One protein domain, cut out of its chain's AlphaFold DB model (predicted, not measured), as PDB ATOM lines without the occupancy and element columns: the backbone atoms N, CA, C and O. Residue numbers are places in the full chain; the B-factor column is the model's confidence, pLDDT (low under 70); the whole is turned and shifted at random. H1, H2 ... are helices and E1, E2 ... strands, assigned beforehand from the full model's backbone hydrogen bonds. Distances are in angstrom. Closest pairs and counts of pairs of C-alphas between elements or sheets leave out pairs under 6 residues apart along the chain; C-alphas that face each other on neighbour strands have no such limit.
ATOM      1  N   ALA A   9     175.430 -84.519  82.498       87.19
ATOM      2  CA  ALA A   9     175.090 -83.100  82.579       87.19
ATOM      3  C   ALA A   9     175.814 -82.278  81.501       87.19
ATOM      4  O   ALA A   9     175.174 -81.472  80.825       87.19
ATOM      5  N   ASP A  10     177.093 -82.568  81.247       91.12
ATOM      6  CA  ASP A  10     177.885 -81.890  80.214       91.12
ATOM      7  C   ASP A  10     177.331 -82.173  78.806       91.12
ATOM      8  O   ASP A  10     177.343 -81.306  77.931       91.12
ATOM      9  N   VAL A  11     176.768 -83.370  78.575       90.62
ATOM     10  CA  VAL A  11     176.063 -83.687  77.316       90.62
ATOM     11  C   VAL A  11     174.885 -82.739  77.107       90.62
ATOM     12  O   VAL A  11     174.627 -82.307  75.984       90.62
ATOM     13  N   ALA A  12     174.159 -82.403  78.173       89.12
ATOM     14  CA  ALA A  12     173.019 -81.505  78.079       89.12
ATOM     15  C   ALA A  12     173.445 -80.077  77.700       89.12
ATOM     16  O   ALA A  12     172.744 -79.436  76.918       89.12
ATOM     17  N   ASP A  13     174.599 -79.619  78.180       90.62
ATOM     18  CA  ASP A  13     175.150 -78.300  77.854       90.62
ATOM     19  C   ASP A  13     175.670 -78.247  76.409       90.62
ATOM     20  O   ASP A  13     175.417 -77.284  75.682       90.62
ATOM     21  N   LEU A  14     176.298 -79.327  75.932       92.56
ATOM     22  CA  LEU A  14     176.666 -79.471  74.518       92.56
ATOM     23  C   LEU A  14     175.428 -79.472  73.610       92.56
ATOM     24  O   LEU A  14     175.402 -78.790  72.588       92.56
ATOM     25  N   LEU A  15     174.366 -80.177  74.007       93.50
ATOM     26  CA  LEU A  15     173.080 -80.152  73.305       93.50
ATOM     27  C   LEU A  15     172.400 -78.779  73.352       93.50
ATOM     28  O   LEU A  15     171.566 -78.480  72.495       93.50
ATOM     29  N   GLU A  16     172.702 -77.959  74.353       93.25
ATOM     30  CA  GLU A  16     172.162 -76.610  74.476       93.25
ATOM     31  C   GLU A  16     172.852 -75.620  73.528       93.25
ATOM     32  O   GLU A  16     172.211 -74.681  73.057       93.25
ATOM     33  N   ALA A  17     174.115 -75.866  73.172       92.06
ATOM     34  CA  ALA A  17     174.805 -75.122  72.120       92.06
ATOM     35  C   ALA A  17     174.300 -75.475  70.704       92.06
ATOM     36  O   ALA A  17     174.447 -74.675  69.777       92.06
ATOM     37  N   ASP A  18     173.666 -76.641  70.545       94.31
ATOM     38  CA  ASP A  18     173.177 -77.153  69.267       94.31
ATOM     39  C   ASP A  18     171.696 -76.850  68.987       94.31
ATOM     40  O   ASP A  18     170.868 -76.563  69.862       94.31
ATOM     41  N   SER A  19     171.327 -76.968  67.708       94.00
ATOM     42  CA  SER A  19     169.945 -76.812  67.255       94.00
ATOM     43  C   SER A  19     169.485 -77.942  66.343       94.00
ATOM     44  O   SER A  19     170.187 -78.328  65.415       94.00
ATOM     45  N   THR A  20     168.257 -78.400  66.562       92.81
ATOM     46  CA  THR A  20     167.533 -79.330  65.701       92.81
ATOM     47  C   THR A  20     166.689 -78.551  64.697       92.81
ATOM     48  O   THR A  20     165.928 -77.650  65.077       92.81
ATOM     49  N   CYS A  21     166.784 -78.925  63.422       93.00
ATOM     50  CA  CYS A  21     166.045 -78.304  62.330       93.00
ATOM     51  C   CYS A  21     165.179 -79.326  61.584       93.00
ATOM     52  O   CYS A  21     165.619 -80.443  61.338       93.00
ATOM     53  N   PHE A  22     163.971 -78.918  61.190       92.00
ATOM     54  CA  PHE A  22     163.171 -79.622  60.183       92.00
ATOM     55  C   PHE A  22     162.916 -78.701  59.006       92.00
ATOM     56  O   PHE A  22     162.655 -77.508  59.188       92.00
ATOM     57  N   GLU A  23     162.912 -79.284  57.819       93.31
ATOM     58  CA  GLU A  23     162.582 -78.609  56.576       93.31
ATOM     59  C   GLU A  23     161.413 -79.334  55.920       93.31
ATOM     60  O   GLU A  23     161.410 -80.559  55.796       93.31
ATOM     61  N   LEU A  24     160.411 -78.566  55.506       91.88
ATOM     62  CA  LEU A  24     159.394 -79.043  54.587       91.88
ATOM     63  C   LEU A  24     159.886 -78.725  53.181       91.88
ATOM     64  O   LEU A  24     159.952 -77.552  52.815       91.88
ATOM     65  N   ILE A  25     160.228 -79.756  52.418       90.19
ATOM     66  CA  ILE A  25     160.768 -79.629  51.063       90.19
ATOM     67  C   ILE A  25     159.770 -80.157  50.035       90.19
ATOM     68  O   ILE A  25     159.124 -81.179  50.260       90.19
ATOM     69  N   GLN A  26     159.643 -79.465  48.906       86.25
ATOM     70  CA  GLN A  26     158.880 -79.955  47.761       86.25
ATOM     71  C   GLN A  26     159.801 -80.752  46.834       86.25
ATOM     72  O   GLN A  26     160.721 -80.178  46.268       86.25
ATOM     73  N   LEU A  27     159.541 -82.050  46.663       82.62
ATOM     74  CA  LEU A  27     160.418 -82.969  45.914       82.62
ATOM     75  C   LEU A  27     160.083 -83.106  44.419       82.62
ATOM     76  O   LEU A  27     160.810 -83.768  43.690       82.62
ATOM     77  N   VAL A  28     158.957 -82.549  43.967       80.06
ATOM     78  CA  VAL A  28     158.429 -82.718  42.598       80.06
ATOM     79  C   VAL A  28     158.232 -81.333  41.953       80.06
ATOM     80  O   VAL A  28     157.946 -80.378  42.688       80.06
ATOM     81  N   PRO A  29     158.395 -81.175  40.618       68.12
ATOM     82  CA  PRO A  29     158.458 -79.868  39.967       68.12
ATOM     83  C   PRO A  29     157.311 -78.896  40.260       68.12
ATOM     84  O   PRO A  29     156.157 -79.323  40.344       68.12
ATOM     85  N   PRO A  30     157.605 -77.575  40.326       57.88
ATOM     86  CA  PRO A  30     158.915 -76.938  40.104       57.88
ATOM     87  C   PRO A  30     159.792 -77.026  41.381       57.88
ATOM     88  O   PRO A  30     159.396 -76.522  42.426       57.88
ATOM     89  N   GLU A  31     160.929 -77.731  41.301       71.19
ATOM     90  CA  GLU A  31     161.522 -78.614  42.342       71.19
ATOM     91  C   GLU A  31     162.292 -77.974  43.524       71.19
ATOM     92  O   GLU A  31     162.638 -76.793  43.515       71.19
ATOM     93  N   ASP A  32     162.585 -78.831  44.521       68.94
ATOM     94  CA  ASP A  32     163.615 -78.770  45.579       68.94
ATOM     95  C   ASP A  32     163.671 -77.493  46.414       68.94
ATOM     96  O   ASP A  32     164.720 -76.967  46.799       68.94
ATOM     97  N   LYS A  33     162.485 -77.004  46.757       84.75
ATOM     98  CA  LYS A  33     162.334 -75.793  47.547       84.75
ATOM     99  C   LYS A  33     161.946 -76.085  48.984       84.75
ATOM    100  O   LYS A  33     160.944 -76.749  49.242       84.75
ATOM    101  N   VAL A  34     162.676 -75.480  49.920       91.44
ATOM    102  CA  VAL A  34     162.262 -75.404  51.325       91.44
ATOM    103  C   VAL A  34     161.055 -74.468  51.437       91.44
ATOM    104  O   VAL A  34     161.157 -73.251  51.284       91.44
ATOM    105  N   LEU A  35     159.886 -75.045  51.698       92.06
ATOM    106  CA  LEU A  35     158.619 -74.335  51.852       92.06
ATOM    107  C   LEU A  35     158.462 -73.747  53.251       92.06
ATOM    108  O   LEU A  35     157.906 -72.657  53.400       92.06
ATOM    109  N   ALA A  36     158.952 -74.452  54.268       94.38
ATOM    110  CA  ALA A  36     158.921 -74.017  55.654       94.38
ATOM    111  C   ALA A  36     160.051 -74.670  56.455       94.38
ATOM    112  O   ALA A  36     160.502 -75.765  56.130       94.38
ATOM    113  N   THR A  37     160.471 -74.010  57.530       95.31
ATOM    114  CA  THR A  37     161.489 -74.508  58.454       95.31
ATOM    115  C   THR A  37     160.999 -74.466  59.891       95.31
ATOM    116  O   THR A  37     160.172 -73.643  60.286       95.31
ATOM    117  N   MET A  38     161.532 -75.362  60.701       93.56
ATOM    118  CA  MET A  38     161.447 -75.308  62.149       93.56
ATOM    119  C   MET A  38     162.866 -75.370  62.686       93.56
ATOM    120  O   MET A  38     163.640 -76.213  62.247       93.56
ATOM    121  N   LYS A  39     163.202 -74.519  63.652       94.00
ATOM    122  CA  LYS A  39     164.473 -74.578  64.374       94.00
ATOM    123  C   LYS A  39     164.195 -74.540  65.865       94.00
ATOM    124  O   LYS A  39     163.431 -73.697  66.329       94.00
ATOM    125  N   LYS A  40     164.797 -75.460  66.609       90.75
ATOM    126  CA  LYS A  40     164.671 -75.543  68.062       90.75
ATOM    127  C   LYS A  40     166.014 -75.911  68.676       90.75
ATOM    128  O   LYS A  40     166.810 -76.587  68.040       90.75
ATOM    129  N   ASN A  41     166.253 -75.478  69.905       93.19
ATOM    130  CA  ASN A  41     167.379 -75.948  70.699       93.19
ATOM    131  C   ASN A  41     167.346 -77.487  70.837       93.19
ATOM    132  O   ASN A  41     166.275 -78.052  71.083       93.19
ATOM    133  N   SER A  42     168.484 -78.161  70.642       94.12
ATOM    134  CA  SER A  42     168.541 -79.629  70.626       94.12
ATOM    135  C   SER A  42     168.259 -80.242  71.996       94.12
ATOM    136  O   SER A  42     167.535 -81.235  72.064       94.12
ATOM    137  N   ARG A  43     168.713 -79.621  73.093       92.12
ATOM    138  CA  ARG A  43     168.362 -80.046  74.459       92.12
ATOM    139  C   ARG A  43     166.852 -80.005  74.679       92.12
ATOM    140  O   ARG A  43     166.261 -81.022  75.026       92.12
ATOM    141  N   ASP A  44     166.197 -78.879  74.393       88.38
ATOM    142  CA  ASP A  44     164.737 -78.752  74.542       88.38
ATOM    143  C   ASP A  44     163.953 -79.660  73.575       88.38
ATOM    144  O   ASP A  44     162.784 -80.009  73.819       88.38
ATOM    145  N   PHE A  45     164.538 -79.984  72.420       88.81
ATOM    146  CA  PHE A  45     163.962 -80.918  71.462       88.81
ATOM    147  C   PHE A  45     164.056 -82.362  71.974       88.81
ATOM    148  O   PHE A  45     163.032 -83.030  72.042       88.81
ATOM    149  N   LEU A  46     165.222 -82.828  72.408       89.75
ATOM    150  CA  LEU A  46     165.423 -84.208  72.856       89.75
ATOM    151  C   LEU A  46     164.861 -84.479  74.255       89.75
ATOM    152  O   LEU A  46     164.337 -85.567  74.495       89.75
ATOM    153  N   TYR A  47     164.919 -83.482  75.141       86.12
ATOM    154  CA  TYR A  47     164.493 -83.543  76.539       86.12
ATOM    155  C   TYR A  47     163.471 -82.437  76.839       86.12
ATOM    156  O   TYR A  47     163.810 -81.371  77.357       86.12
ATOM    157  N   PRO A  48     162.190 -82.647  76.483       79.62
ATOM    158  CA  PRO A  48     161.117 -81.736  76.845       79.62
ATOM    159  C   PRO A  48     161.117 -81.297  78.309       79.62
ATOM    160  O   PRO A  48     161.020 -82.120  79.212       79.62
ATOM    161  N   ARG A  49     160.966 -79.982  78.495       75.12
ATOM    162  CA  ARG A  49     160.024 -79.383  79.455       75.12
ATOM    163  C   ARG A  49     158.894 -80.346  79.847       75.12
ATOM    164  O   ARG A  49     158.004 -80.494  79.007       75.12
ATOM    165  N   HIS A  50     158.881 -80.967  81.036       66.62
ATOM    166  CA  HIS A  50     157.697 -81.705  81.498       66.62
ATOM    167  C   HIS A  50     156.491 -80.765  81.431       66.62
ATOM    168  O   HIS A  50     156.464 -79.725  82.089       66.62
ATOM    169  N   ARG A  51     155.506 -81.107  80.598       62.41
ATOM    170  CA  ARG A  51     154.240 -80.379  80.546       62.41
ATOM    171  C   ARG A  51     153.223 -81.073  81.452       62.41
ATOM    172  O   ARG A  51     153.239 -82.304  81.527       62.41
ATOM    173  N   PRO A  52     152.338 -80.323  82.130       57.25
ATOM    174  CA  PRO A  52     151.254 -80.911  82.908       57.25
ATOM    175  C   PRO A  52     150.454 -81.903  82.056       57.25
ATOM    176  O   PRO A  52     150.149 -81.611  80.896       57.25
ATOM    177  N   GLN A  53     150.104 -83.059  82.631       55.91
ATOM    178  CA  GLN A  53     149.391 -84.155  81.951       55.91
ATOM    179  C   GLN A  53     148.100 -83.685  81.253       55.91
ATOM    180  O   GLN A  53     147.755 -84.190  80.192       55.91
ATOM    181  N   SER A  54     147.444 -82.648  81.785       55.94
ATOM    182  CA  SER A  54     146.242 -82.020  81.214       55.94
ATOM    183  C   SER A  54     146.446 -81.338  79.854       55.94
ATOM    184  O   SER A  54     145.470 -81.009  79.189       55.94
ATOM    185  N   SER A  55     147.693 -81.127  79.424       55.41
ATOM    186  CA  SER A  55     148.041 -80.548  78.116       55.41
ATOM    187  C   SER A  55     148.468 -81.589  77.074       55.41
ATOM    188  O   SER A  55     148.800 -81.228  75.942       55.41
ATOM    189  N   ARG A  56     148.486 -82.878  77.444       54.84
ATOM    190  CA  ARG A  56     148.964 -83.973  76.594       54.84
ATOM    191  C   ARG A  56     147.832 -84.433  75.667       54.84
ATOM    192  O   ARG A  56     147.044 -85.306  76.011       54.84
ATOM    193  N   GLY A  57     147.715 -83.779  74.512       58.69
ATOM    194  CA  GLY A  57     146.863 -84.242  73.412       58.69
ATOM    195  C   GLY A  57     147.432 -85.489  72.704       58.69
ATOM    196  O   GLY A  57     148.494 -85.975  73.097       58.69
ATOM    197  N   PRO A  58     146.763 -85.992  71.643       54.34
ATOM    198  CA  PRO A  58     147.187 -87.183  70.889       54.34
ATOM    199  C   PRO A  58     148.610 -87.073  70.324       54.34
ATOM    200  O   PRO A  58     149.343 -88.057  70.283       54.34
ATOM    201  N   ALA A  59     149.013 -85.858  69.945       58.84
ATOM    202  CA  ALA A  59     150.395 -85.508  69.676       58.84
ATOM    203  C   ALA A  59     151.013 -84.903  70.937       58.84
ATOM    204  O   ALA A  59     150.604 -83.833  71.391       58.84
ATOM    205  N   GLU A  60     152.037 -85.566  71.479       63.50
ATOM    206  CA  GLU A  60     152.797 -85.064  72.628       63.50
ATOM    207  C   GLU A  60     153.364 -83.661  72.355       63.50
ATOM    208  O   GLU A  60     153.514 -82.848  73.275       63.50
ATOM    209  N   ARG A  61     153.659 -83.358  71.080       73.12
ATOM    210  CA  ARG A  61     154.168 -82.066  70.623       73.12
ATOM    211  C   ARG A  61     153.624 -81.711  69.246       73.12
ATOM    212  O   ARG A  61     153.700 -82.502  68.314       73.12
ATOM    213  N   ALA A  62     153.156 -80.473  69.127       85.00
ATOM    214  CA  ALA A  62     152.822 -79.828  67.869       85.00
ATOM    215  C   ALA A  62     153.635 -78.539  67.726       85.00
ATOM    216  O   ALA A  62     153.643 -77.717  68.647       85.00
ATOM    217  N   ILE A  63     154.298 -78.344  66.587       86.62
ATOM    218  CA  ILE A  63     155.042 -77.118  66.286       86.62
ATOM    219  C   ILE A  63     154.558 -76.537  64.963       86.62
ATOM    220  O   ILE A  63     154.437 -77.242  63.963       86.62
ATOM    221  N   LEU A  64     154.284 -75.232  64.972       92.25
ATOM    222  CA  LEU A  64     154.002 -74.468  63.766       92.25
ATOM    223  C   LEU A  64     155.330 -74.052  63.123       92.25
ATOM    224  O   LEU A  64     156.175 -73.449  63.785       92.25
ATOM    225  N   MET A  65     155.522 -74.386  61.852       94.88
ATOM    226  CA  MET A  65     156.737 -74.064  61.111       94.88
ATOM    227  C   MET A  65     156.722 -72.617  60.609       94.88
ATOM    228  O   MET A  65     155.675 -72.053  60.272       94.88
ATOM    229  N   THR A  66     157.911 -72.036  60.487       95.94
ATOM    230  CA  THR A  66     158.133 -70.746  59.837       95.94
ATOM    231  C   THR A  66     158.139 -70.948  58.330       95.94
ATOM    232  O   THR A  66     159.004 -71.631  57.785       95.94
ATOM    233  N   ARG A  67     157.173 -70.351  57.636       94.12
ATOM    234  CA  ARG A  67     157.084 -70.427  56.176       94.12
ATOM    235  C   ARG A  67     158.185 -69.625  55.500       94.12
ATOM    236  O   ARG A  67     158.559 -68.552  55.968       94.12
ATOM    237  N   SER A  68     158.627 -70.113  54.348       91.25
ATOM    238  CA  SER A  68     159.354 -69.295  53.382       91.25
ATOM    239  C   SER A  68     158.440 -68.191  52.839       91.25
ATOM    240  O   SER A  68     157.222 -68.366  52.734       91.25
ATOM    241  N   SER A  69     159.028 -67.065  52.437       89.94
ATOM    242  CA  SER A  69     158.300 -65.945  51.816       89.94
ATOM    243  C   SER A  69     157.539 -66.353  50.554       89.94
ATOM    244  O   SER A  69     156.518 -65.769  50.213       89.94
ATOM    245  N   SER A  70     158.022 -67.387  49.877       84.88
ATOM    246  CA  SER A  70     157.457 -67.925  48.648       84.88
ATOM    247  C   SER A  70     156.422 -69.028  48.834       84.88
ATOM    248  O   SER A  70     155.974 -69.609  47.849       84.88
ATOM    249  N   PHE A  71     156.075 -69.370  50.075       87.75
ATOM    250  CA  PHE A  71     155.007 -70.315  50.360       87.75
ATOM    251  C   PHE A  71     153.756 -69.544  50.792       87.75
ATOM    252  O   PHE A  71     153.612 -69.110  51.939       87.75
ATOM    253  N   HIS A  72     152.846 -69.366  49.832       84.94
ATOM    254  CA  HIS A  72     151.644 -68.534  49.962       84.94
ATOM    255  C   HIS A  72     150.508 -69.223  50.751       84.94
ATOM    256  O   HIS A  72     149.452 -68.629  50.947       84.94
ATOM    257  N   GLY A  73     150.714 -70.466  51.205       84.88
ATOM    258  CA  GLY A  73     149.757 -71.224  52.012       84.88
ATOM    259  C   GLY A  73     149.801 -70.901  53.512       84.88
ATOM    260  O   GLY A  73     150.508 -70.001  53.972       84.88
ATOM    261  N   ILE A  74     149.042 -71.675  54.295       90.62
ATOM    262  CA  ILE A  74     149.043 -71.611  55.765       90.62
ATOM    263  C   ILE A  74     150.338 -72.174  56.347       90.62
ATOM    264  O   ILE A  74     150.960 -73.050  55.751       90.62
ATOM    265  N   SER A  75     150.747 -71.696  57.526       93.12
ATOM    266  CA  SER A  75     151.934 -72.242  58.190       93.12
ATOM    267  C   SER A  75     151.753 -73.732  58.486       93.12
ATOM    268  O   SER A  75     150.785 -74.084  59.164       93.12
ATOM    269  N   PRO A  76     152.655 -74.609  58.002       92.88
ATOM    270  CA  PRO A  76     152.557 -76.035  58.268       92.88
ATOM    271  C   PRO A  76     152.658 -76.326  59.763       92.88
ATOM    272  O   PRO A  76     153.432 -75.687  60.479       92.88
ATOM    273  N   LYS A  77     151.898 -77.315  60.227       92.38
ATOM    274  CA  LYS A  77     151.963 -77.834  61.593       92.38
ATOM    275  C   LYS A  77     152.568 -79.232  61.547       92.38
ATOM    276  O   LYS A  77     152.085 -80.074  60.800       92.38
ATOM    277  N   VAL A  78     153.594 -79.473  62.358       87.62
ATOM    278  CA  VAL A  78     154.224 -80.790  62.505       87.62
ATOM    279  C   VAL A  78     153.905 -81.336  63.886       87.62
ATOM    280  O   VAL A  78     154.083 -80.644  64.891       87.62
ATOM    281  N   GLU A  79     153.433 -82.576  63.922       88.56
ATOM    282  CA  GLU A  79     153.117 -83.316  65.138       88.56
ATOM    283  C   GLU A  79     154.086 -84.485  65.295       88.56
ATOM    284  O   GLU A  79     154.297 -85.249  64.356       88.56
ATOM    285  N   PHE A  80     154.717 -84.599  66.463       82.19
ATOM    286  CA  PHE A  80     155.743 -85.611  66.708       82.19
ATOM    287  C   PHE A  80     155.889 -85.941  68.198       82.19
ATOM    288  O   PHE A  80     155.477 -85.182  69.077       82.19
ATOM    289  N   GLY A  81     156.520 -87.082  68.472       80.88
ATOM    290  CA  GLY A  81     157.040 -87.455  69.786       80.88
ATOM    291  C   GLY A  81     158.563 -87.535  69.745       80.88
ATOM    292  O   GLY A  81     159.161 -87.649  68.674       80.88
TER     293      GLY A  81
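What this domain is: This is residues 9 to 81 of the 105 residues of the protein "SPATA6 domain-containing protein" of Takifugu flavidus (sansaifugu) (UniProt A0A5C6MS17). A long two-stranded hairpin, E1 and E2, has helices H1 and H2 at one end, and a shorter hairpin, E3 and E4, lies over one of its faces. Residues 66 to 67, in the link from E3 to E4, pair with residues 36 to 37 of E2 and tie the two hairpins together, while residues 52 to 57 stick out. The printed part has 73 residues, with two named helices and four named strands in the order H1, E1, E2, H2, E3, E4. Its two sheets, E1 - E2 and E3 - E4, are antiparallel, and its class is mixed, helices and strands. The whole is loose, with a radius of gyration of the C-alphas of 15.0 A and spans of 45 by 31 by 18 A.

Where its parts are: H1, residues 9 to 17, is 13.2 A long and begins at C-alpha 9 (175.090, -83.100, 82.579). E1, residues 19 to 26, is 22.6 A long. E2, residues 33 to 41, is 23.7 A long and ends at C-alpha 41 (167.379, -75.948, 70.699). H2 holds residues 42 to 46 and is 6.0 A long. E3, residues 61 to 64, is 10.2 A long. E4, residues 77 to 80, is 10.0 A long and ends at C-alpha 80 (155.743, -85.611, 66.708).

How they stand to each other: H1 and H2 touch, with the closest C-alphas, those of Leu 15 and Arg 43, 4.9 A apart. In both helices every O i to N i+4 pair is within hydrogen-bond range. E1 and E2 form an antiparallel hairpin, with 164 degrees between their directions; N 22 and O 38, at 2.9 A, are within hydrogen-bond range. E2 bends by 58 degrees at residue 36. The short pairing of its residues 36 to 37 with residues 66 to 67 is antiparallel. The closest C-alphas of E2 and E3, those of Met 38 and Leu 64, are 7.7 A apart. E3 and E4 form a second antiparallel hairpin, with 158 degrees between their directions; N 63 and O 78, at 2.9 A, are within hydrogen-bond range. Among the pairs that are apart are H1 and E4, and E2 and E4.

The domain as a whole: The two C-alphas farthest apart, those of Ala 9 and Pro 30, are 45.9 A from each other. The printed part has no cut. The links from H2 to E3, 14 residues, and from E3 to E4, 12 residues, are long. Residues 52 to 57 stand free. The mean pLDDT of the printed part is 83.5; residues 29 to 30, residue 32 and residues 50 to 60 are under 70.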